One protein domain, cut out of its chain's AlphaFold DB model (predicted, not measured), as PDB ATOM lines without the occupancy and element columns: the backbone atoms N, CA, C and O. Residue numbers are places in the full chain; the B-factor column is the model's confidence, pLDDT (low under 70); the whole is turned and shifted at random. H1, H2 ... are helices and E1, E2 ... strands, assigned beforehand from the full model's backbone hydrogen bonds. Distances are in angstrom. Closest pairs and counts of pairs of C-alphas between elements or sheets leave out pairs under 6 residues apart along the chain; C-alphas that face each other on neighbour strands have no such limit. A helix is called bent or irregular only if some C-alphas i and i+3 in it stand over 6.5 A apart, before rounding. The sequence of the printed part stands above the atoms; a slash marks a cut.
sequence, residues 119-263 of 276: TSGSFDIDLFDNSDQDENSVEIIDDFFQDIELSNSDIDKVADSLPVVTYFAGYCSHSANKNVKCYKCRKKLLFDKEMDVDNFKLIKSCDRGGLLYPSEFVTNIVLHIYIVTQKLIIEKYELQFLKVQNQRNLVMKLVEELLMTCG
ATOM      1  N   THR A 119     142.566 201.581 114.153       72.69
ATOM      2  CA  THR A 119     141.112 201.349 114.290       72.69
ATOM      3  C   THR A 119     140.549 201.631 115.684       72.69
ATOM      4  O   THR A 119     139.413 202.087 115.808       72.69
ATOM      5  N   SER A 120     141.321 201.352 116.735       68.25
ATOM      6  CA  SER A 120     140.850 201.334 118.129       68.25
ATOM      7  C   SER A 120     141.456 202.443 118.996       68.25
ATOM      8  O   SER A 120     141.065 202.606 120.152       68.25
ATOM      9  N   GLY A 121     142.371 203.246 118.447       73.06
ATOM     10  CA  GLY A 121     143.063 204.307 119.172       73.06
ATOM     11  C   GLY A 121     144.079 203.765 120.180       73.06
ATOM     12  O   GLY A 121     144.612 202.667 120.029       73.06
ATOM     13  N   SER A 122     144.383 204.553 121.215       69.31
ATOM     14  CA  SER A 122     145.290 204.121 122.282       69.31
ATOM     15  C   SER A 122     144.639 203.042 123.145       69.31
ATOM     16  O   SER A 122     143.571 203.290 123.713       69.31
ATOM     17  N   PHE A 123     145.306 201.904 123.305       68.62
ATOM     18  CA  PHE A 123     144.874 200.837 124.202       68.62
ATOM     19  C   PHE A 123     146.008 200.426 125.146       68.62
ATOM     20  O   PHE A 123     147.191 200.551 124.819       68.62
ATOM     21  N   ASP A 124     145.622 199.962 126.333       65.25
ATOM     22  CA  ASP A 124     146.546 199.436 127.333       65.25
ATOM     23  C   ASP A 124     146.734 197.929 127.098       65.25
ATOM     24  O   ASP A 124     145.786 197.222 126.744       65.25
ATOM     25  N   ILE A 125     147.957 197.428 127.286       64.56
ATOM     26  CA  ILE A 125     148.248 195.993 127.186       64.56
ATOM     27  C   ILE A 125     147.868 195.322 128.511       64.56
ATOM     28  O   ILE A 125     148.427 195.646 129.562       64.56
ATOM     29  N   ASP A 126     146.979 194.331 128.478       59.66
ATOM     30  CA  ASP A 126     146.787 193.435 129.621       59.66
ATOM     31  C   ASP A 126     147.959 192.441 129.682       59.66
ATOM     32  O   ASP A 126     147.998 191.415 129.011       59.66
ATOM     33  N   LEU A 127     148.963 192.788 130.489       54.78
ATOM     34  CA  LEU A 127     150.282 192.141 130.594       54.78
ATOM     35  C   LEU A 127     150.301 190.660 131.027       54.78
ATOM     36  O   LEU A 127     151.389 190.103 131.175       54.78
ATOM     37  N   PHE A 128     149.156 190.024 131.291       52.12
ATOM     38  CA  PHE A 128     149.114 188.770 132.056       52.12
ATOM     39  C   PHE A 128     148.148 187.699 131.539       52.12
ATOM     40  O   PHE A 128     147.849 186.768 132.291       52.12
ATOM     41  N   ASP A 129     147.689 187.771 130.288       46.34
ATOM     42  CA  ASP A 129     146.959 186.639 129.713       46.34
ATOM     43  C   ASP A 129     147.950 185.561 129.234       46.34
ATOM     44  O   ASP A 129     148.493 185.619 128.133       46.34
ATOM     45  N   ASN A 130     148.236 184.586 130.105       44.34
ATOM     46  CA  ASN A 130     149.034 183.392 129.794       44.34
ATOM     47  C   ASN A 130     148.188 182.369 129.015       44.34
ATOM     48  O   ASN A 130     148.110 181.203 129.403       44.34
ATOM     49  N   SER A 131     147.498 182.789 127.956       49.06
ATOM     50  CA  SER A 131     146.917 181.814 127.044       49.06
ATOM     51  C   SER A 131     148.061 181.200 126.236       49.06
ATOM     52  O   SER A 131     148.647 181.832 125.357       49.06
ATOM     53  N   ASP A 132     148.427 179.968 126.598       45.59
ATOM     54  CA  ASP A 132     149.362 179.131 125.849       45.59
ATOM     55  C   ASP A 132     148.785 178.907 124.444       45.59
ATOM     56  O   ASP A 132     147.989 177.997 124.211       45.59
ATOM     57  N   GLN A 133     149.126 179.784 123.502       54.84
ATOM     58  CA  GLN A 133     148.847 179.543 122.094       54.84
ATOM     59  C   GLN A 133     149.903 178.599 121.523       54.84
ATOM     60  O   GLN A 133     151.090 178.734 121.819       54.84
ATOM     61  N   ASP A 134     149.446 177.647 120.707       49.38
ATOM     62  CA  ASP A 134     150.261 176.624 120.052       49.38
ATOM     63  C   ASP A 134     151.483 177.251 119.349       49.38
ATOM     64  O   ASP A 134     151.375 177.850 118.276       49.38
ATOM     65  N   GLU A 135     152.674 177.082 119.936       53.88
ATOM     66  CA  GLU A 135     153.950 177.587 119.395       53.88
ATOM     67  C   GLU A 135     154.357 176.895 118.073       53.88
ATOM     68  O   GLU A 135     155.316 177.305 117.422       53.88
ATOM     69  N   ASN A 136     153.620 175.864 117.641       53.03
ATOM     70  CA  ASN A 136     153.955 175.023 116.489       53.03
ATOM     71  C   ASN A 136     153.328 175.458 115.149       53.03
ATOM     72  O   ASN A 136     153.598 174.821 114.128       53.03
ATOM     73  N   SER A 137     152.507 176.513 115.095       58.09
ATOM     74  CA  SER A 137     151.990 177.020 113.814       58.09
ATOM     75  C   SER A 137     153.039 177.891 113.118       58.09
ATOM     76  O   SER A 137     153.318 179.015 113.525       58.09
ATOM     77  N   VAL A 138     153.660 177.366 112.059       57.16
ATOM     78  CA  VAL A 138     154.638 178.100 111.245       57.16
ATOM     79  C   VAL A 138     153.891 179.071 110.331       57.16
ATOM     80  O   VAL A 138     153.403 178.672 109.278       57.16
ATOM     81  N   GLU A 139     153.825 180.350 110.697       63.16
ATOM     82  CA  GLU A 139     153.312 181.377 109.782       63.16
ATOM     83  C   GLU A 139     154.400 181.840 108.821       63.16
ATOM     84  O   GLU A 139     155.499 182.207 109.236       63.16
ATOM     85  N   ILE A 140     154.125 181.770 107.523       66.31
ATOM     86  CA  ILE A 140     155.011 182.310 106.491       66.31
ATOM     87  C   ILE A 140     154.772 183.821 106.446       66.31
ATOM     88  O   ILE A 140     153.620 184.252 106.460       66.31
ATOM     89  N   ILE A 141     155.848 184.610 106.426       67.81
ATOM     90  CA  ILE A 141     155.746 186.062 106.269       67.81
ATOM     91  C   ILE A 141     155.166 186.329 104.880       67.81
ATOM     92  O   ILE A 141     155.780 185.978 103.874       67.81
ATOM     93  N   ASP A 142     153.969 186.906 104.843       74.88
ATOM     94  CA  ASP A 142     153.371 187.413 103.611       74.88
ATOM     95  C   ASP A 142     154.283 188.506 103.035       74.88
ATOM     96  O   ASP A 142     154.783 189.351 103.787       74.88
ATOM     97  N   ASP A 143     154.480 188.513 101.714       75.69
ATOM     98  CA  ASP A 143     155.240 189.547 101.000       75.69
ATOM     99  C   ASP A 143     154.753 190.959 101.373       75.69
ATOM    100  O   ASP A 143     155.531 191.910 101.397       75.69
ATOM    101  N   PHE A 144     153.481 191.092 101.766       78.81
ATOM    102  CA  PHE A 144     152.909 192.338 102.268       78.81
ATOM    103  C   PHE A 144     153.645 192.945 103.481       78.81
ATOM    104  O   PHE A 144     153.661 194.168 103.635       78.81
ATOM    105  N   PHE A 145     154.250 192.127 104.348       80.81
ATOM    106  CA  PHE A 145     154.958 192.593 105.548       80.81
ATOM    107  C   PHE A 145     156.468 192.793 105.337       80.81
ATOM    108  O   PHE A 145     157.119 193.352 106.219       80.81
ATOM    109  N   GLN A 146     157.027 192.397 104.187       73.75
ATOM    110  CA  GLN A 146     158.471 192.511 103.913       73.75
ATOM    111  C   GLN A 146     158.952 193.967 103.793       73.75
ATOM    112  O   GLN A 146     160.112 194.254 104.064       73.75
ATOM    113  N   ASP A 147     158.054 194.905 103.475       76.94
ATOM    114  CA  ASP A 147     158.348 196.347 103.401       76.94
ATOM    115  C   ASP A 147     158.630 197.007 104.770       76.94
ATOM    116  O   ASP A 147     158.874 198.217 104.846       76.94
ATOM    117  N   ILE A 148     158.483 196.281 105.884       80.69
ATOM    118  CA  ILE A 148     158.649 196.858 107.221       80.69
ATOM    119  C   ILE A 148     160.137 197.019 107.515       80.69
ATOM    120  O   ILE A 148     160.787 196.109 108.007       80.69
ATOM    121  N   GLU A 149     160.661 198.218 107.283       78.12
ATOM    122  CA  GLU A 149     162.021 198.595 107.672       78.12
ATOM    123  C   GLU A 149     162.028 199.418 108.966       78.12
ATOM    124  O   GLU A 149     161.058 200.110 109.289       78.12
ATOM    125  N   LEU A 150     163.131 199.388 109.714       76.56
ATOM    126  CA  LEU A 150     163.347 200.237 110.888       76.56
ATOM    127  C   LEU A 150     164.224 201.434 110.515       76.56
ATOM    128  O   LEU A 150     165.313 201.265 109.973       76.56
ATOM    129  N   SER A 151     163.764 202.644 110.833       77.62
ATOM    130  CA  SER A 151     164.526 203.876 110.618       77.62
ATOM    131  C   SER A 151     164.893 204.539 111.945       77.62
ATOM    132  O   SER A 151     164.195 204.378 112.946       77.62
ATOM    133  N   ASN A 152     165.936 205.377 111.943       74.06
ATOM    134  CA  ASN A 152     166.306 206.193 113.113       74.06
ATOM    135  C   ASN A 152     165.135 207.057 113.609       74.06
ATOM    136  O   ASN A 152     164.947 207.219 114.809       74.06
ATOM    137  N   SER A 153     164.287 207.533 112.689       78.88
ATOM    138  CA  SER A 153     163.110 208.334 113.041       78.88
ATOM    139  C   SER A 153     162.060 207.558 113.841       78.88
ATOM    140  O   SER A 153     161.260 208.162 114.552       78.88
ATOM    141  N   ASP A 154     162.037 206.226 113.734       80.06
ATOM    142  CA  ASP A 154     161.125 205.390 114.513       80.06
ATOM    143  C   ASP A 154     161.615 205.221 115.950       80.06
ATOM    144  O   ASP A 154     160.799 205.186 116.866       80.06
ATOM    145  N   ILE A 155     162.935 205.186 116.147       79.12
ATOM    146  CA  ILE A 155     163.567 205.134 117.470       79.12
ATOM    147  C   ILE A 155     163.326 206.448 118.216       79.12
ATOM    148  O   ILE A 155     162.919 206.426 119.377       79.12
ATOM    149  N   ASP A 156     163.476 207.586 117.533       80.00
ATOM    150  CA  ASP A 156     163.225 208.908 118.120       80.00
ATOM    151  C   ASP A 156     161.779 209.053 118.627       80.00
ATOM    152  O   ASP A 156     161.543 209.639 119.683       80.00
ATOM    153  N   LYS A 157     160.799 208.470 117.921       80.81
ATOM    154  CA  LYS A 157     159.377 208.503 118.320       80.81
ATOM    155  C   LYS A 157     159.074 207.714 119.592       80.81
ATOM    156  O   LYS A 157     158.063 207.985 120.233       80.81
ATOM    157  N   VAL A 158     159.902 206.728 119.937       79.56
ATOM    158  CA  VAL A 158     159.699 205.854 121.104       79.56
ATOM    159  C   VAL A 158     160.699 206.125 122.229       79.56
ATOM    160  O   VAL A 158     160.727 205.381 123.210       79.56
ATOM    161  N   ALA A 159     161.498 207.192 122.120       79.12
ATOM    162  CA  ALA A 159     162.506 207.563 123.110       79.12
ATOM    163  C   ALA A 159     161.911 207.756 124.518       79.12
ATOM    164  O   ALA A 159     162.500 207.306 125.501       79.12
ATOM    165  N   ASP A 160     160.709 208.329 124.619       79.94
ATOM    166  CA  ASP A 160     160.008 208.511 125.900       79.94
ATOM    167  C   ASP A 160     159.606 207.173 126.549       79.94
ATOM    168  O   ASP A 160     159.574 207.054 127.776       79.94
ATOM    169  N   SER A 161     159.365 206.136 125.741       79.94
ATOM    170  CA  SER A 161     159.045 204.779 126.204       79.94
ATOM    171  C   SER A 161     160.295 203.971 126.578       79.94
ATOM    172  O   SER A 161     160.175 202.874 127.135       79.94
ATOM    173  N   LEU A 162     161.502 204.483 126.304       81.19
ATOM    174  CA  LEU A 162     162.758 203.755 126.487       81.19
ATOM    175  C   LEU A 162     162.978 203.256 127.926       81.19
ATOM    176  O   LEU A 162     163.322 202.084 128.069       81.19
ATOM    177  N   PRO A 163     162.712 204.028 129.003       81.12
ATOM    178  CA  PRO A 163     162.874 203.526 130.371       81.12
ATOM    179  C   PRO A 163     162.017 202.289 130.674       81.12
ATOM    180  O   PRO A 163     162.431 201.397 131.419       81.12
ATOM    181  N   VAL A 164     160.827 202.218 130.075       80.62
ATOM    182  CA  VAL A 164     159.893 201.096 130.221       80.62
ATOM    183  C   VAL A 164     160.359 199.904 129.393       80.62
ATOM    184  O   VAL A 164     160.427 198.789 129.908       80.62
ATOM    185  N   VAL A 165     160.777 200.137 128.148       83.62
ATOM    186  CA  VAL A 165     161.393 199.117 127.284       83.62
ATOM    187  C   VAL A 165     162.618 198.496 127.962       83.62
ATOM    188  O   VAL A 165     162.751 197.273 128.003       83.62
ATOM    189  N   THR A 166     163.480 199.311 128.575       84.06
ATOM    190  CA  THR A 166     164.641 198.840 129.342       84.06
ATOM    191  C   THR A 166     164.215 198.024 130.567       84.06
ATOM    192  O   THR A 166     164.821 196.993 130.857       84.06
ATOM    193  N   TYR A 167     163.143 198.407 131.266       82.25
ATOM    194  CA  TYR A 167     162.593 197.599 132.357       82.25
ATOM    195  C   TYR A 167     162.143 196.204 131.877       82.25
ATOM    196  O   TYR A 167     162.510 195.195 132.489       82.25
ATOM    197  N   PHE A 168     161.437 196.117 130.743       82.62
ATOM    198  CA  PHE A 168     161.061 194.834 130.132       82.62
ATOM    199  C   PHE A 168     162.274 194.020 129.682       82.62
ATOM    200  O   PHE A 168     162.340 192.821 129.949       82.62
ATOM    201  N   ALA A 169     163.281 194.665 129.093       85.75
ATOM    202  CA  ALA A 169     164.540 194.018 128.749       85.75
ATOM    203  C   ALA A 169     165.230 193.405 129.978       85.75
ATOM    204  O   ALA A 169     165.795 192.309 129.884       85.75
ATOM    205  N   GLY A 170     165.140 194.045 131.149       84.69
ATOM    206  CA  GLY A 170     165.619 193.488 132.416       84.69
ATOM    207  C   GLY A 170     164.899 192.191 132.795       84.69
ATOM    208  O   GLY A 170     165.542 191.200 133.154       84.69
ATOM    209  N   TYR A 171     163.574 192.151 132.633       83.31
ATOM    210  CA  TYR A 171     162.786 190.933 132.836       83.31
ATOM    211  C   TYR A 171     163.143 189.828 131.827       83.31
ATOM    212  O   TYR A 171     163.370 188.682 132.229       83.31
ATOM    213  N   CYS A 172     163.271 190.159 130.538       85.06
ATOM    214  CA  CYS A 172     163.707 189.219 129.500       85.06
ATOM    215  C   CYS A 172     165.093 188.640 129.821       85.06
ATOM    216  O   CYS A 172     165.293 187.427 129.744       85.06
ATOM    217  N   SER A 173     166.025 189.488 130.262       86.81
ATOM    218  CA  SER A 173     167.374 189.085 130.668       86.81
ATOM    219  C   SER A 173     167.342 188.137 131.864       86.81
ATOM    220  O   SER A 173     168.027 187.115 131.855       86.81
ATOM    221  N   HIS A 174     166.513 188.426 132.874       85.00
ATOM    222  CA  HIS A 174     166.301 187.541 134.023       85.00
ATOM    223  C   HIS A 174     165.776 186.170 133.603       85.00
ATOM    224  O   HIS A 174     166.312 185.145 134.028       85.00
ATOM    225  N   SER A 175     164.750 186.148 132.751       84.56
ATOM    226  CA  SER A 175     164.142 184.911 132.260       84.56
ATOM    227  C   SER A 175     165.141 184.077 131.450       84.56
ATOM    228  O   SER A 175     165.366 182.904 131.755       84.56
ATOM    229  N   ALA A 176     165.843 184.693 130.495       85.06
ATOM    230  CA  ALA A 176     166.855 184.023 129.682       85.06
ATOM    231  C   ALA A 176     168.040 183.512 130.522       85.06
ATOM    232  O   ALA A 176     168.514 182.390 130.325       85.06
ATOM    233  N   ASN A 177     168.500 184.289 131.508       84.44
ATOM    234  CA  ASN A 177     169.632 183.927 132.362       84.44
ATOM    235  C   ASN A 177     169.373 182.665 133.210       84.44
ATOM    236  O   ASN A 177     170.317 181.927 133.506       84.44
ATOM    237  N   LYS A 178     168.109 182.370 133.554       83.56
ATOM    238  CA  LYS A 178     167.732 181.111 134.229       83.56
ATOM    239  C   LYS A 178     168.037 179.878 133.372       83.56
ATOM    240  O   LYS A 178     168.453 178.855 133.910       83.56
ATOM    241  N   ASN A 179     167.875 179.990 132.054       82.62
ATOM    242  CA  ASN A 179     167.958 178.863 131.121       82.62
ATOM    243  C   ASN A 179     169.338 178.731 130.461       82.62
ATOM    244  O   ASN A 179     169.802 177.626 130.171       82.62
ATOM    245  N   VAL A 180     170.040 179.845 130.249       86.00
ATOM    246  CA  VAL A 180     171.365 179.848 129.619       86.00
ATOM    247  C   VAL A 180     172.415 179.316 130.595       86.00
ATOM    248  O   VAL A 180     172.609 179.873 131.670       86.00
ATOM    249  N   LYS A 181     173.145 178.261 130.213       84.25
ATOM    250  CA  LYS A 181     174.251 177.688 131.014       84.25
ATOM    251  C   LYS A 181     175.629 178.267 130.663       84.25
ATOM    252  O   LYS A 181     176.544 178.225 131.479       84.25
ATOM    253  N   CYS A 182     175.789 178.815 129.458       87.56
ATOM    254  CA  CYS A 182     177.065 179.354 128.988       87.56
ATOM    255  C   CYS A 182     177.412 180.682 129.679       87.56
ATOM    256  O   CYS A 182     176.692 181.668 129.537       87.56
ATOM    257  N   TYR A 183     178.564 180.735 130.354       82.31
ATOM    258  CA  TYR A 183     179.042 181.928 131.061       82.31
ATOM    259  C   TYR A 183     179.209 183.156 130.154       82.31
ATOM    260  O   TYR A 183     178.776 184.252 130.507       82.31
ATOM    261  N   LYS A 184     179.792 182.980 128.958       82.94
ATOM    262  CA  LYS A 184     179.973 184.081 127.996       82.94
ATOM    263  C   LYS A 184     178.631 184.646 127.528       82.94
ATOM    264  O   LYS A 184     178.499 185.857 127.404       82.94
ATOM    265  N   CYS A 185     177.636 183.784 127.309       82.00
ATOM    266  CA  CYS A 185     176.294 184.214 126.926       82.00
ATOM    267  C   CYS A 185     175.592 184.942 128.078       82.00
ATOM    268  O   CYS A 185     175.003 185.987 127.844       82.00
ATOM    269  N   ARG A 186     175.732 184.472 129.327       81.62
ATOM    270  CA  ARG A 186     175.204 185.186 130.506       81.62
ATOM    271  C   ARG A 186     175.765 186.601 130.628       81.62
ATOM    272  O   ARG A 186     175.002 187.539 130.820       81.62
ATOM    273  N   LYS A 187     177.078 186.765 130.433       81.62
ATOM    274  CA  LYS A 187     177.726 188.087 130.416       81.62
ATOM    275  C   LYS A 187     177.249 189.004 129.290       81.62
ATOM    276  O   LYS A 187     177.365 190.208 129.420       81.62
ATOM    277  N   LYS A 188     176.735 188.456 128.186       81.44
ATOM    278  CA  LYS A 188     176.148 189.260 127.103       81.44
ATOM    279  C   LYS A 188     174.709 189.693 127.387       81.44
ATOM    280  O   LYS A 188     174.246 190.621 126.738       81.44
ATOM    281  N   LEU A 189     174.001 189.031 128.304       80.94
ATOM    282  CA  LEU A 189     172.613 189.359 128.656       80.94
ATOM    283  C   LEU A 189     172.519 190.455 129.721       80.94
ATOM    284  O   LEU A 189     171.527 191.172 129.776       80.94
ATOM    285  N   LEU A 190     173.531 190.558 130.579       81.69
ATOM    286  CA  LEU A 190     173.509 191.401 131.768       81.69
ATOM    287  C   LEU A 190     174.644 192.416 131.735       81.69
ATOM    288  O   LEU A 190     175.743 192.105 131.279       81.69
ATOM    289  N   PHE A 191     174.368 193.602 132.260       73.44
ATOM    290  CA  PHE A 191     175.364 194.638 132.502       73.44
ATOM    291  C   PHE A 191     175.710 194.697 133.998       73.44
ATOM    292  O   PHE A 191     174.855 194.416 134.845       73.44
ATOM    293  N   ASP A 192     176.951 195.054 134.340       62.53
ATOM    294  CA  ASP A 192     177.356 195.226 135.740       62.53
ATOM    295  C   ASP A 192     176.784 196.545 136.305       62.53
ATOM    296  O   ASP A 192     176.768 197.575 135.635       62.53
ATOM    297  N   LYS A 193     176.274 196.488 137.545       58.62
ATOM    298  CA  LYS A 193     175.339 197.431 138.208       58.62
ATOM    299  C   LYS A 193     175.770 198.912 138.337       58.62
ATOM    300  O   LYS A 193     175.045 199.683 138.960       58.62
ATOM    301  N   GLU A 194     176.910 199.335 137.800       51.47
ATOM    302  CA  GLU A 194     177.579 200.579 138.222       51.47
ATOM    303  C   GLU A 194     177.408 201.802 137.304       51.47
ATOM    304  O   GLU A 194     177.914 202.870 137.642       51.47
ATOM    305  N   MET A 195     176.668 201.732 136.191       51.34
ATOM    306  CA  MET A 195     176.489 202.906 135.319       51.34
ATOM    307  C   MET A 195     175.166 203.646 135.559       51.34
ATOM    308  O   MET A 195     174.066 203.121 135.377       51.34
ATOM    309  N   ASP A 196     175.293 204.905 135.982       51.88
ATOM    310  CA  ASP A 196     174.210 205.862 136.182       51.88
ATOM    311  C   ASP A 196     173.726 206.417 134.836       51.88
ATOM    312  O   ASP A 196     174.202 207.440 134.358       51.88
ATOM    313  N   VAL A 197     172.822 205.683 134.187       57.72
ATOM    314  CA  VAL A 197     172.197 206.113 132.930       57.72
ATOM    315  C   VAL A 197     170.757 206.525 133.215       57.72
ATOM    316  O   VAL A 197     170.012 205.776 133.853       57.72
ATOM    317  N   ASP A 198     170.343 207.679 132.688       59.94
ATOM    318  CA  ASP A 198     168.968 208.192 132.769       59.94
ATOM    319  C   ASP A 198     167.909 207.154 132.335       59.94
ATOM    320  O   ASP A 198     166.816 207.105 132.901       59.94
ATOM    321  N   ASN A 199     168.260 206.256 131.408       59.78
ATOM    322  CA  ASN A 199     167.396 205.181 130.905       59.78
ATOM    323  C   ASN A 199     167.064 204.110 131.962       59.78
ATOM    324  O   ASN A 199     166.064 203.408 131.845       59.78
ATOM    325  N   PHE A 200     167.857 204.000 133.032       64.00
ATOM    326  CA  PHE A 200     167.600 203.073 134.137       64.00
ATOM    327  C   PHE A 200     166.804 203.702 135.284       64.00
ATOM    328  O   PHE A 200     166.590 203.026 136.291       64.00
ATOM    329  N   LYS A 201     166.343 204.959 135.171       68.94
ATOM    330  CA  LYS A 201     165.559 205.637 136.225       68.94
ATOM    331  C   LYS A 201     164.398 204.784 136.729       68.94
ATOM    332  O   LYS A 201     164.221 204.653 137.940       68.94
ATOM    333  N   LEU A 202     163.662 204.149 135.815       69.12
ATOM    334  CA  LEU A 202     162.543 203.283 136.175       69.12
ATOM    335  C   LEU A 202     163.020 202.042 136.942       69.12
ATOM    336  O   LEU A 202     162.526 201.780 138.037       69.12
ATOM    337  N   ILE A 203     164.039 201.337 136.433       69.56
ATOM    338  CA  ILE A 203     164.627 200.168 137.110       69.56
ATOM    339  C   ILE A 203     165.112 200.548 138.510       69.56
ATOM    340  O   ILE A 203     164.751 199.875 139.466       69.56
ATOM    341  N   LYS A 204     165.851 201.654 138.652       69.75
ATOM    342  CA  LYS A 204     166.349 202.148 139.943       69.75
ATOM    343  C   LYS A 204     165.222 202.481 140.915       69.75
ATOM    344  O   LYS A 204     165.329 202.155 142.091       69.75
ATOM    345  N   SER A 205     164.138 203.096 140.439       68.38
ATOM    346  CA  SER A 205     162.980 203.418 141.283       68.38
ATOM    347  C   SER A 205     162.220 202.174 141.760       68.38
ATOM    348  O   SER A 205     161.628 202.178 142.839       68.38
ATOM    349  N   CYS A 206     162.256 201.095 140.972       67.81
ATOM    350  CA  CYS A 206     161.622 199.824 141.301       67.81
ATOM    351  C   CYS A 206     162.558 198.851 142.040       67.81
ATOM    352  O   CYS A 206     162.072 197.871 142.614       67.81
ATOM    353  N   ASP A 207     163.876 199.083 142.025       70.06
ATOM    354  CA  ASP A 207     164.865 198.152 142.564       70.06
ATOM    355  C   ASP A 207     164.851 198.104 144.091       70.06
ATOM    356  O   ASP A 207     165.006 199.099 144.793       70.06
ATOM    357  N   ARG A 208     164.685 196.886 144.611       70.62
ATOM    358  CA  ARG A 208     164.782 196.555 146.039       70.62
ATOM    359  C   ARG A 208     166.040 195.730 146.345       70.62
ATOM    360  O   ARG A 208     166.081 195.022 147.346       70.62
ATOM    361  N   GLY A 209     167.039 195.782 145.459       68.56
ATOM    362  CA  GLY A 209     168.325 195.085 145.558       68.56
ATOM    363  C   GLY A 209     168.431 193.812 144.709       68.56
ATOM    364  O   GLY A 209     169.474 193.156 144.721       68.56
ATOM    365  N   GLY A 210     167.384 193.464 143.958       72.00
ATOM    366  CA  GLY A 210     167.259 192.189 143.245       72.00
ATOM    367  C   GLY A 210     166.989 192.303 141.746       72.00
ATOM    368  O   GLY A 210     167.000 191.271 141.075       72.00
ATOM    369  N   LEU A 211     166.747 193.507 141.209       73.75
ATOM    370  CA  LEU A 211     166.560 193.663 139.768       73.75
ATOM    371  C   LEU A 211     167.888 193.533 139.014       73.75
ATOM    372  O   LEU A 211     168.963 193.924 139.482       73.75
ATOM    373  N   LEU A 212     167.780 192.923 137.836       77.00
ATOM    374  CA  LEU A 212     168.871 192.724 136.896       77.00
ATOM    375  C   LEU A 212     168.851 193.837 135.852       77.00
ATOM    376  O   LEU A 212     167.788 194.211 135.356       77.00
ATOM    377  N   TYR A 213     170.037 194.331 135.512       81.00
ATOM    378  CA  TYR A 213     170.215 195.368 134.505       81.00
ATOM    379  C   TYR A 213     170.498 194.685 133.165       81.00
ATOM    380  O   TYR A 213     171.479 193.935 133.065       81.00
ATOM    381  N   PRO A 214     169.627 194.866 132.159       83.94
ATOM    382  CA  PRO A 214     169.835 194.260 130.856       83.94
ATOM    383  C   PRO A 214     171.043 194.883 130.169       83.94
ATOM    384  O   PRO A 214     171.350 196.060 130.363       83.94
ATOM    385  N   SER A 215     171.709 194.105 129.325       84.00
ATOM    386  CA  SER A 215     172.670 194.673 128.388       84.00
ATOM    387  C   SER A 215     171.965 195.506 127.311       84.00
ATOM    388  O   SER A 215     170.767 195.349 127.037       84.00
ATOM    389  N   GLU A 216     172.733 196.368 126.649       79.88
ATOM    390  CA  GLU A 216     172.271 197.117 125.477       79.88
ATOM    391  C   GLU A 216     171.748 196.175 124.383       79.88
ATOM    392  O   GLU A 216     170.721 196.437 123.771       79.88
ATOM    393  N   PHE A 217     172.381 195.008 124.229       80.62
ATOM    394  CA  PHE A 217     171.938 193.984 123.289       80.62
ATOM    395  C   PHE A 217     170.487 193.548 123.526       80.62
ATOM    396  O   PHE A 217     169.692 193.523 122.589       80.62
ATOM    397  N   VAL A 218     170.120 193.229 124.771       83.38
ATOM    398  CA  VAL A 218     168.745 192.808 125.083       83.38
ATOM    399  C   VAL A 218     167.781 193.986 124.966       83.38
ATOM    400  O   VAL A 218     166.672 193.822 124.466       83.38
ATOM    401  N   THR A 219     168.215 195.179 125.374       84.38
ATOM    402  CA  THR A 219     167.408 196.402 125.261       84.38
ATOM    403  C   THR A 219     167.058 196.706 123.807       84.38
ATOM    404  O   THR A 219     165.895 196.964 123.508       84.38
ATOM    405  N   ASN A 220     168.022 196.576 122.893       83.31
ATOM    406  CA  ASN A 220     167.804 196.790 121.466       83.31
ATOM    407  C   ASN A 220     166.820 195.772 120.889       83.31
ATOM    408  O   ASN A 220     165.917 196.171 120.163       83.31
ATOM    409  N   ILE A 221     166.918 194.490 121.256       85.38
ATOM    410  CA  ILE A 221     165.948 193.476 120.806       85.38
ATOM    411  C   ILE A 221     164.525 193.857 121.233       85.38
ATOM    412  O   ILE A 221     163.621 193.881 120.402       85.38
ATOM    413  N   VAL A 222     164.317 194.192 122.511       87.69
ATOM    414  CA  VAL A 222     162.980 194.554 123.012       87.69
ATOM    415  C   VAL A 222     162.472 195.846 122.365       87.69
ATOM    416  O   VAL A 222     161.291 195.940 122.037       87.69
ATOM    417  N   LEU A 223     163.358 196.811 122.107       86.50
ATOM    418  CA  LEU A 223     163.027 198.033 121.377       86.50
ATOM    419  C   LEU A 223     162.557 197.734 119.944       86.50
ATOM    420  O   LEU A 223     161.545 198.276 119.511       86.50
ATOM    421  N   HIS A 224     163.248 196.842 119.229       86.00
ATOM    422  CA  HIS A 224     162.868 196.445 117.870       86.00
ATOM    423  C   HIS A 224     161.505 195.746 117.863       86.00
ATOM    424  O   HIS A 224     160.653 196.095 117.051       86.00
ATOM    425  N   ILE A 225     161.259 194.834 118.814       88.50
ATOM    426  CA  ILE A 225     159.947 194.189 118.984       88.50
ATOM    427  C   ILE A 225     158.855 195.245 119.184       88.50
ATOM    428  O   ILE A 225     157.815 195.191 118.523       88.50
ATOM    429  N   TYR A 226     159.098 196.231 120.051       86.94
ATOM    430  CA  TYR A 226     158.135 197.291 120.336       86.94
ATOM    431  C   TYR A 226     157.821 198.138 119.096       86.94
ATOM    432  O   TYR A 226     156.650 198.334 118.772       86.94
ATOM    433  N   ILE A 227     158.840 198.584 118.356       86.81
ATOM    434  CA  ILE A 227     158.649 199.404 117.150       86.81
ATOM    435  C   ILE A 227     157.951 198.608 116.040       86.81
ATOM    436  O   ILE A 227     157.023 199.120 115.417       86.81
ATOM    437  N   VAL A 228     158.359 197.358 115.796       88.31
ATOM    438  CA  VAL A 228     157.724 196.501 114.780       88.31
ATOM    439  C   VAL A 228     156.253 196.283 115.118       88.31
ATOM    440  O   VAL A 228     155.395 196.454 114.254       88.31
ATOM    441  N   THR A 229     155.944 196.008 116.387       87.75
ATOM    442  CA  THR A 229     154.558 195.868 116.852       87.75
ATOM    443  C   THR A 229     153.754 197.140 116.598       87.75
ATOM    444  O   THR A 229     152.662 197.065 116.045       87.75
ATOM    445  N   GLN A 230     154.308 198.314 116.924       85.12
ATOM    446  CA  GLN A 230     153.662 199.604 116.660       85.12
ATOM    447  C   GLN A 230     153.409 199.827 115.167       85.12
ATOM    448  O   GLN A 230     152.349 200.312 114.792       85.12
ATOM    449  N   LYS A 231     154.345 199.450 114.292       86.94
ATOM    450  CA  LYS A 231     154.151 199.586 112.843       86.94
ATOM    451  C   LYS A 231     153.065 198.665 112.304       86.94
ATOM    452  O   LYS A 231     152.300 199.082 111.437       86.94
ATOM    453  N   LEU A 232     152.969 197.446 112.826       85.94
ATOM    454  CA  LEU A 232     151.962 196.472 112.407       85.94
ATOM    455  C   LEU A 232     150.533 196.896 112.766       85.94
ATOM    456  O   LEU A 232     149.600 196.521 112.063       85.94
ATOM    457  N   ILE A 233     150.362 197.708 113.812       83.88
ATOM    458  CA  ILE A 233     149.052 198.215 114.255       83.88
ATOM    459  C   ILE A 233     148.688 199.600 113.680       83.88
ATOM    460  O   ILE A 233     147.668 200.174 114.060       83.88
ATOM    461  N   ILE A 234     149.489 200.129 112.747       81.88
ATOM    462  CA  ILE A 234     149.180 201.344 111.970       81.88
ATOM    463  C   ILE A 234     148.319 200.988 110.746       81.88
ATOM    464  O   ILE A 234     148.371 199.870 110.235       81.88
ATOM    465  N   GLU A 235     147.572 201.976 110.236       73.19
ATOM    466  CA  GLU A 235     146.606 201.882 109.126       73.19
ATOM    467  C   GLU A 235     147.031 200.966 107.967       73.19
ATOM    468  O   GLU A 235     146.233 200.150 107.508       73.19
ATOM    469  N   LYS A 236     148.290 201.064 107.512       81.62
ATOM    470  CA  LYS A 236     148.801 200.288 106.369       81.62
ATOM    471  C   LYS A 236     148.741 198.772 106.608       81.62
ATOM    472  O   LYS A 236     148.447 198.033 105.672       81.62
ATOM    473  N   TYR A 237     149.029 198.312 107.826       83.81
ATOM    474  CA  TYR A 237     149.251 196.892 108.125       83.81
ATOM    475  C   TYR A 237     148.169 196.270 109.013       83.81
ATOM    476  O   TYR A 237     147.945 195.060 108.940       83.81
ATOM    477  N   GLU A 238     147.447 197.081 109.787       83.62
ATOM    478  CA  GLU A 238     146.578 196.616 110.871       83.62
ATOM    479  C   GLU A 238     145.505 195.619 110.411       83.62
ATOM    480  O   GLU A 238     145.349 194.551 110.999       83.62
ATOM    481  N   LEU A 239     144.784 195.915 109.326       83.50
ATOM    482  CA  LEU A 239     143.699 195.045 108.851       83.50
ATOM    483  C   LEU A 239     144.185 193.675 108.376       83.50
ATOM    484  O   LEU A 239     143.421 192.710 108.426       83.50
ATOM    485  N   GLN A 240     145.411 193.596 107.861       84.06
ATOM    486  CA  GLN A 240     146.002 192.317 107.487       84.06
ATOM    487  C   GLN A 240     146.546 191.607 108.719       84.06
ATOM    488  O   GLN A 240     146.250 190.432 108.904       84.06
ATOM    489  N   PHE A 241     147.228 192.331 109.607       85.44
ATOM    490  CA  PHE A 241     147.752 191.802 110.863       85.44
ATOM    491  C   PHE A 241     146.655 191.192 111.753       85.44
ATOM    492  O   PHE A 241     146.836 190.121 112.325       85.44
ATOM    493  N   LEU A 242     145.465 191.794 111.807       84.00
ATOM    494  CA  LEU A 242     144.324 191.260 112.561       84.00
ATOM    495  C   LEU A 242     143.737 189.957 111.989       84.00
ATOM    496  O   LEU A 242     143.015 189.261 112.698       84.00
ATOM    497  N   LYS A 243     144.024 189.616 110.726       84.69
ATOM    498  CA  LYS A 243     143.565 188.367 110.085       84.69
ATOM    499  C   LYS A 243     144.531 187.198 110.279       84.69
ATOM    500  O   LYS A 243     144.164 186.060 109.989       84.69
ATOM    501  N   VAL A 244     145.751 187.488 110.717       82.81
ATOM    502  CA  VAL A 244     146.814 186.516 110.981       82.81
ATOM    503  C   VAL A 244     146.406 185.640 112.167       82.81
ATOM    504  O   VAL A 244     145.864 186.141 113.152       82.81
ATOM    505  N   GLN A 245     146.630 184.328 112.072       78.50
ATOM    506  CA  GLN A 245     146.194 183.381 113.103       78.50
ATOM    507  C   GLN A 245     147.112 183.424 114.328       78.50
ATOM    508  O   GLN A 245     146.632 183.316 115.452       78.50
ATOM    509  N   ASN A 246     148.417 183.606 114.114       81.06
ATOM    510  CA  ASN A 246     149.454 183.638 115.138       81.06
ATOM    511  C   ASN A 246     150.318 184.905 115.034       81.06
ATOM    512  O   ASN A 246     151.525 184.874 114.788       81.06
ATOM    513  N   GLN A 247     149.695 186.043 115.333       83.94
ATOM    514  CA  GLN A 247     150.330 187.365 115.356       83.94
ATOM    515  C   GLN A 247     151.672 187.399 116.105       83.94
ATOM    516  O   GLN A 247     152.602 188.081 115.673       83.94
ATOM    517  N   ARG A 248     151.800 186.644 117.207       82.56
ATOM    518  CA  ARG A 248     153.047 186.542 117.978       82.56
ATOM    519  C   ARG A 248     154.177 185.949 117.138       82.56
ATOM    520  O   ARG A 248     155.281 186.490 117.155       82.56
ATOM    521  N   ASN A 249     153.924 184.857 116.418       82.62
ATOM    522  CA  ASN A 249     154.946 184.216 115.592       82.62
ATOM    523  C   ASN A 249     155.360 185.106 114.411       82.62
ATOM    524  O   ASN A 249     156.551 185.226 114.130       82.62
ATOM    525  N   LEU A 250     154.408 185.798 113.775       84.62
ATOM    526  CA  LEU A 250     154.720 186.770 112.725       84.62
ATOM    527  C   LEU A 250     155.678 187.864 113.222       84.62
ATOM    528  O   LEU A 250     156.703 188.112 112.589       84.62
ATOM    529  N   VAL A 251     155.373 188.491 114.366       86.94
ATOM    530  CA  VAL A 251     156.230 189.534 114.959       86.94
ATOM    531  C   VAL A 251     157.629 188.989 115.236       86.94
ATOM    532  O   VAL A 251     158.614 189.643 114.898       86.94
ATOM    533  N   MET A 252     157.730 187.788 115.814       84.44
ATOM    534  CA  MET A 252     159.021 187.157 116.104       84.44
ATOM    535  C   MET A 252     159.859 186.962 114.840       84.44
ATOM    536  O   MET A 252     161.021 187.360 114.825       84.44
ATOM    537  N   LYS A 253     159.273 186.420 113.767       84.12
ATOM    538  CA  LYS A 253     159.995 186.187 112.510       84.12
ATOM    539  C   LYS A 253     160.421 187.479 111.822       84.12
ATOM    540  O   LYS A 253     161.559 187.569 111.382       84.12
ATOM    541  N   LEU A 254     159.547 188.487 111.775       85.38
ATOM    542  CA  LEU A 254     159.886 189.797 111.208       85.38
ATOM    543  C   LEU A 254     161.055 190.440 111.958       85.38
ATOM    544  O   LEU A 254     161.983 190.963 111.348       85.38
ATOM    545  N   VAL A 255     161.035 190.377 113.290       86.81
ATOM    546  CA  VAL A 255     162.129 190.901 114.112       86.81
ATOM    547  C   VAL A 255     163.411 190.095 113.892       86.81
ATOM    548  O   VAL A 255     164.475 190.695 113.769       86.81
ATOM    549  N   GLU A 256     163.341 188.766 113.809       83.69
ATOM    550  CA  GLU A 256     164.501 187.923 113.496       83.69
ATOM    551  C   GLU A 256     165.107 188.269 112.129       83.69
ATOM    552  O   GLU A 256     166.318 188.471 112.040       83.69
ATOM    553  N   GLU A 257     164.291 188.411 111.082       82.81
ATOM    554  CA  GLU A 257     164.758 188.812 109.752       82.81
ATOM    555  C   GLU A 257     165.388 190.206 109.765       82.81
ATOM    556  O   GLU A 257     166.474 190.387 109.213       82.81
ATOM    557  N   LEU A 258     164.783 191.176 110.454       82.12
ATOM    558  CA  LEU A 258     165.330 192.529 110.593       82.12
ATOM    559  C   LEU A 258     166.670 192.550 111.335       82.12
ATOM    560  O   LEU A 258     167.610 193.232 110.920       82.12
ATOM    561  N   LEU A 259     166.792 191.766 112.406       79.94
ATOM    562  CA  LEU A 259     168.037 191.641 113.164       79.94
ATOM    563  C   LEU A 259     169.141 190.937 112.357       79.94
ATOM    564  O   LEU A 259     170.321 191.230 112.556       79.94
ATOM    565  N   MET A 260     168.777 190.022 111.453       76.06
ATOM    566  CA  MET A 260     169.722 189.299 110.594       76.06
ATOM    567  C   MET A 260     170.138 190.110 109.355       76.06
ATOM    568  O   MET A 260     171.303 190.060 108.959       76.06
ATOM    569  N   THR A 261     169.219 190.877 108.763       69.94
ATOM    570  CA  THR A 261     169.449 191.717 107.569       69.94
ATOM    571  C   THR A 261     170.207 193.003 107.874       69.94
ATOM    572  O   THR A 261     171.037 193.411 107.064       69.94
ATOM    573  N   CYS A 262     170.030 193.599 109.059       60.97
ATOM    574  CA  CYS A 262     170.818 194.762 109.489       60.97
ATOM    575  C   CYS A 262     172.319 194.473 109.670       60.97
ATOM    576  O   CYS A 262     173.081 195.390 109.976       60.97
ATOM    577  N   GLY A 263     172.762 193.224 109.485       48.66
ATOM    578  CA  GLY A 263     174.076 192.795 109.922       48.66
ATOM    579  C   GLY A 263     174.101 192.789 111.446       48.66
ATOM    580  O   GLY A 263     173.745 193.745 112.133       48.66
TER     581      GLY A 263
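Overview. This is residues 119 to 263 of the 276 residues of an uncharacterized protein of Araneus ventricosus (UniProt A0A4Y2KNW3). Helix H5 runs through the middle, with the longest helix, H2, crossing it nearer its first end and H7 crossing its second half. H3 folds back beside the last part of H2, H4 crosses the first part of H2, H6 makes a corner at the last end of H5, and a long strip of chain lies on the outside, of which residues 122 to 132 stick out. The printed part has 145 residues, with one named strand and seven named helices in the order E1, H1 to H7; the class is mostly helix, and the packing of the helices is mostly crossed. The whole is compact, with a radius of gyration of the C-alphas of 16.5 A, and spans 44 by 34 by 33 A.

Arrangement. H2, residues 159 to 179, has a kink of 30 degrees near residue 166. It touches H5, residues 216 to 232, at a steep tilt of 62 degrees, opposite ways; the closest C-alphas are those of Ala 169 and Thr 219, 5.1 A apart. With residues 173 to 177 alone, H2 touches H3, residues 183 to 189, in a hairpin at a shallow tilt of 22 degrees, closest at C-alphas 173 and 189, 5.6 A. With residues 162 to 167 alone, it touches H4, residues 198 to 206, closest at C-alphas 163 and 199, 4.8 A. H5 is the hub. H7, residues 247 to 261, touches it at a steep tilt of 56 degrees, opposite ways, closest at C-alphas 225 and 255, 6.3 A. H6, residues 235 to 241, only just touches H5, with 3 pairs of C-alphas within 8 A and only at the corner, closest at C-alphas 232 and 238, 5.6 A. H1, residues 152 to 157, is close to H5 but not clearly touching, closest at C-alphas 154 and 227, 7.0 A. E1, residues 121 to 123, pairs with no named strand and is apart from the helices. Every O i to N i+4 pair is within hydrogen-bond range in H1, H3, H5 and H7; in H2 14 of 17 are, in H4 3 of 5, and in H6 1 of 3, beside 2 of 4 O i to N i+3 pairs.

Along the chain. E1 begins at C-alpha 121 (143.063, 204.307, 119.172). H2 measures 30.3 A from first to last C-alpha, H5 24.2 A and H7 21.1 A, ending at C-alpha 261 (169.449, 191.717, 107.569). H2, H4 and H6 are irregular: C-alphas 160 and 163 are 7.3 A apart, 199 and 202 7.4 A, 236 and 239 7.7 A.

Size, cuts and confidence. The C-alphas farthest apart are those of Asp 143 and Gly 209, 46.8 A. The printed part has no cut. The link from E1 to H1, 28 residues, is long. Mean pLDDT of the printed part is 75.7; 40 residues are under 70, among them 122 to 141 and 192 to 206.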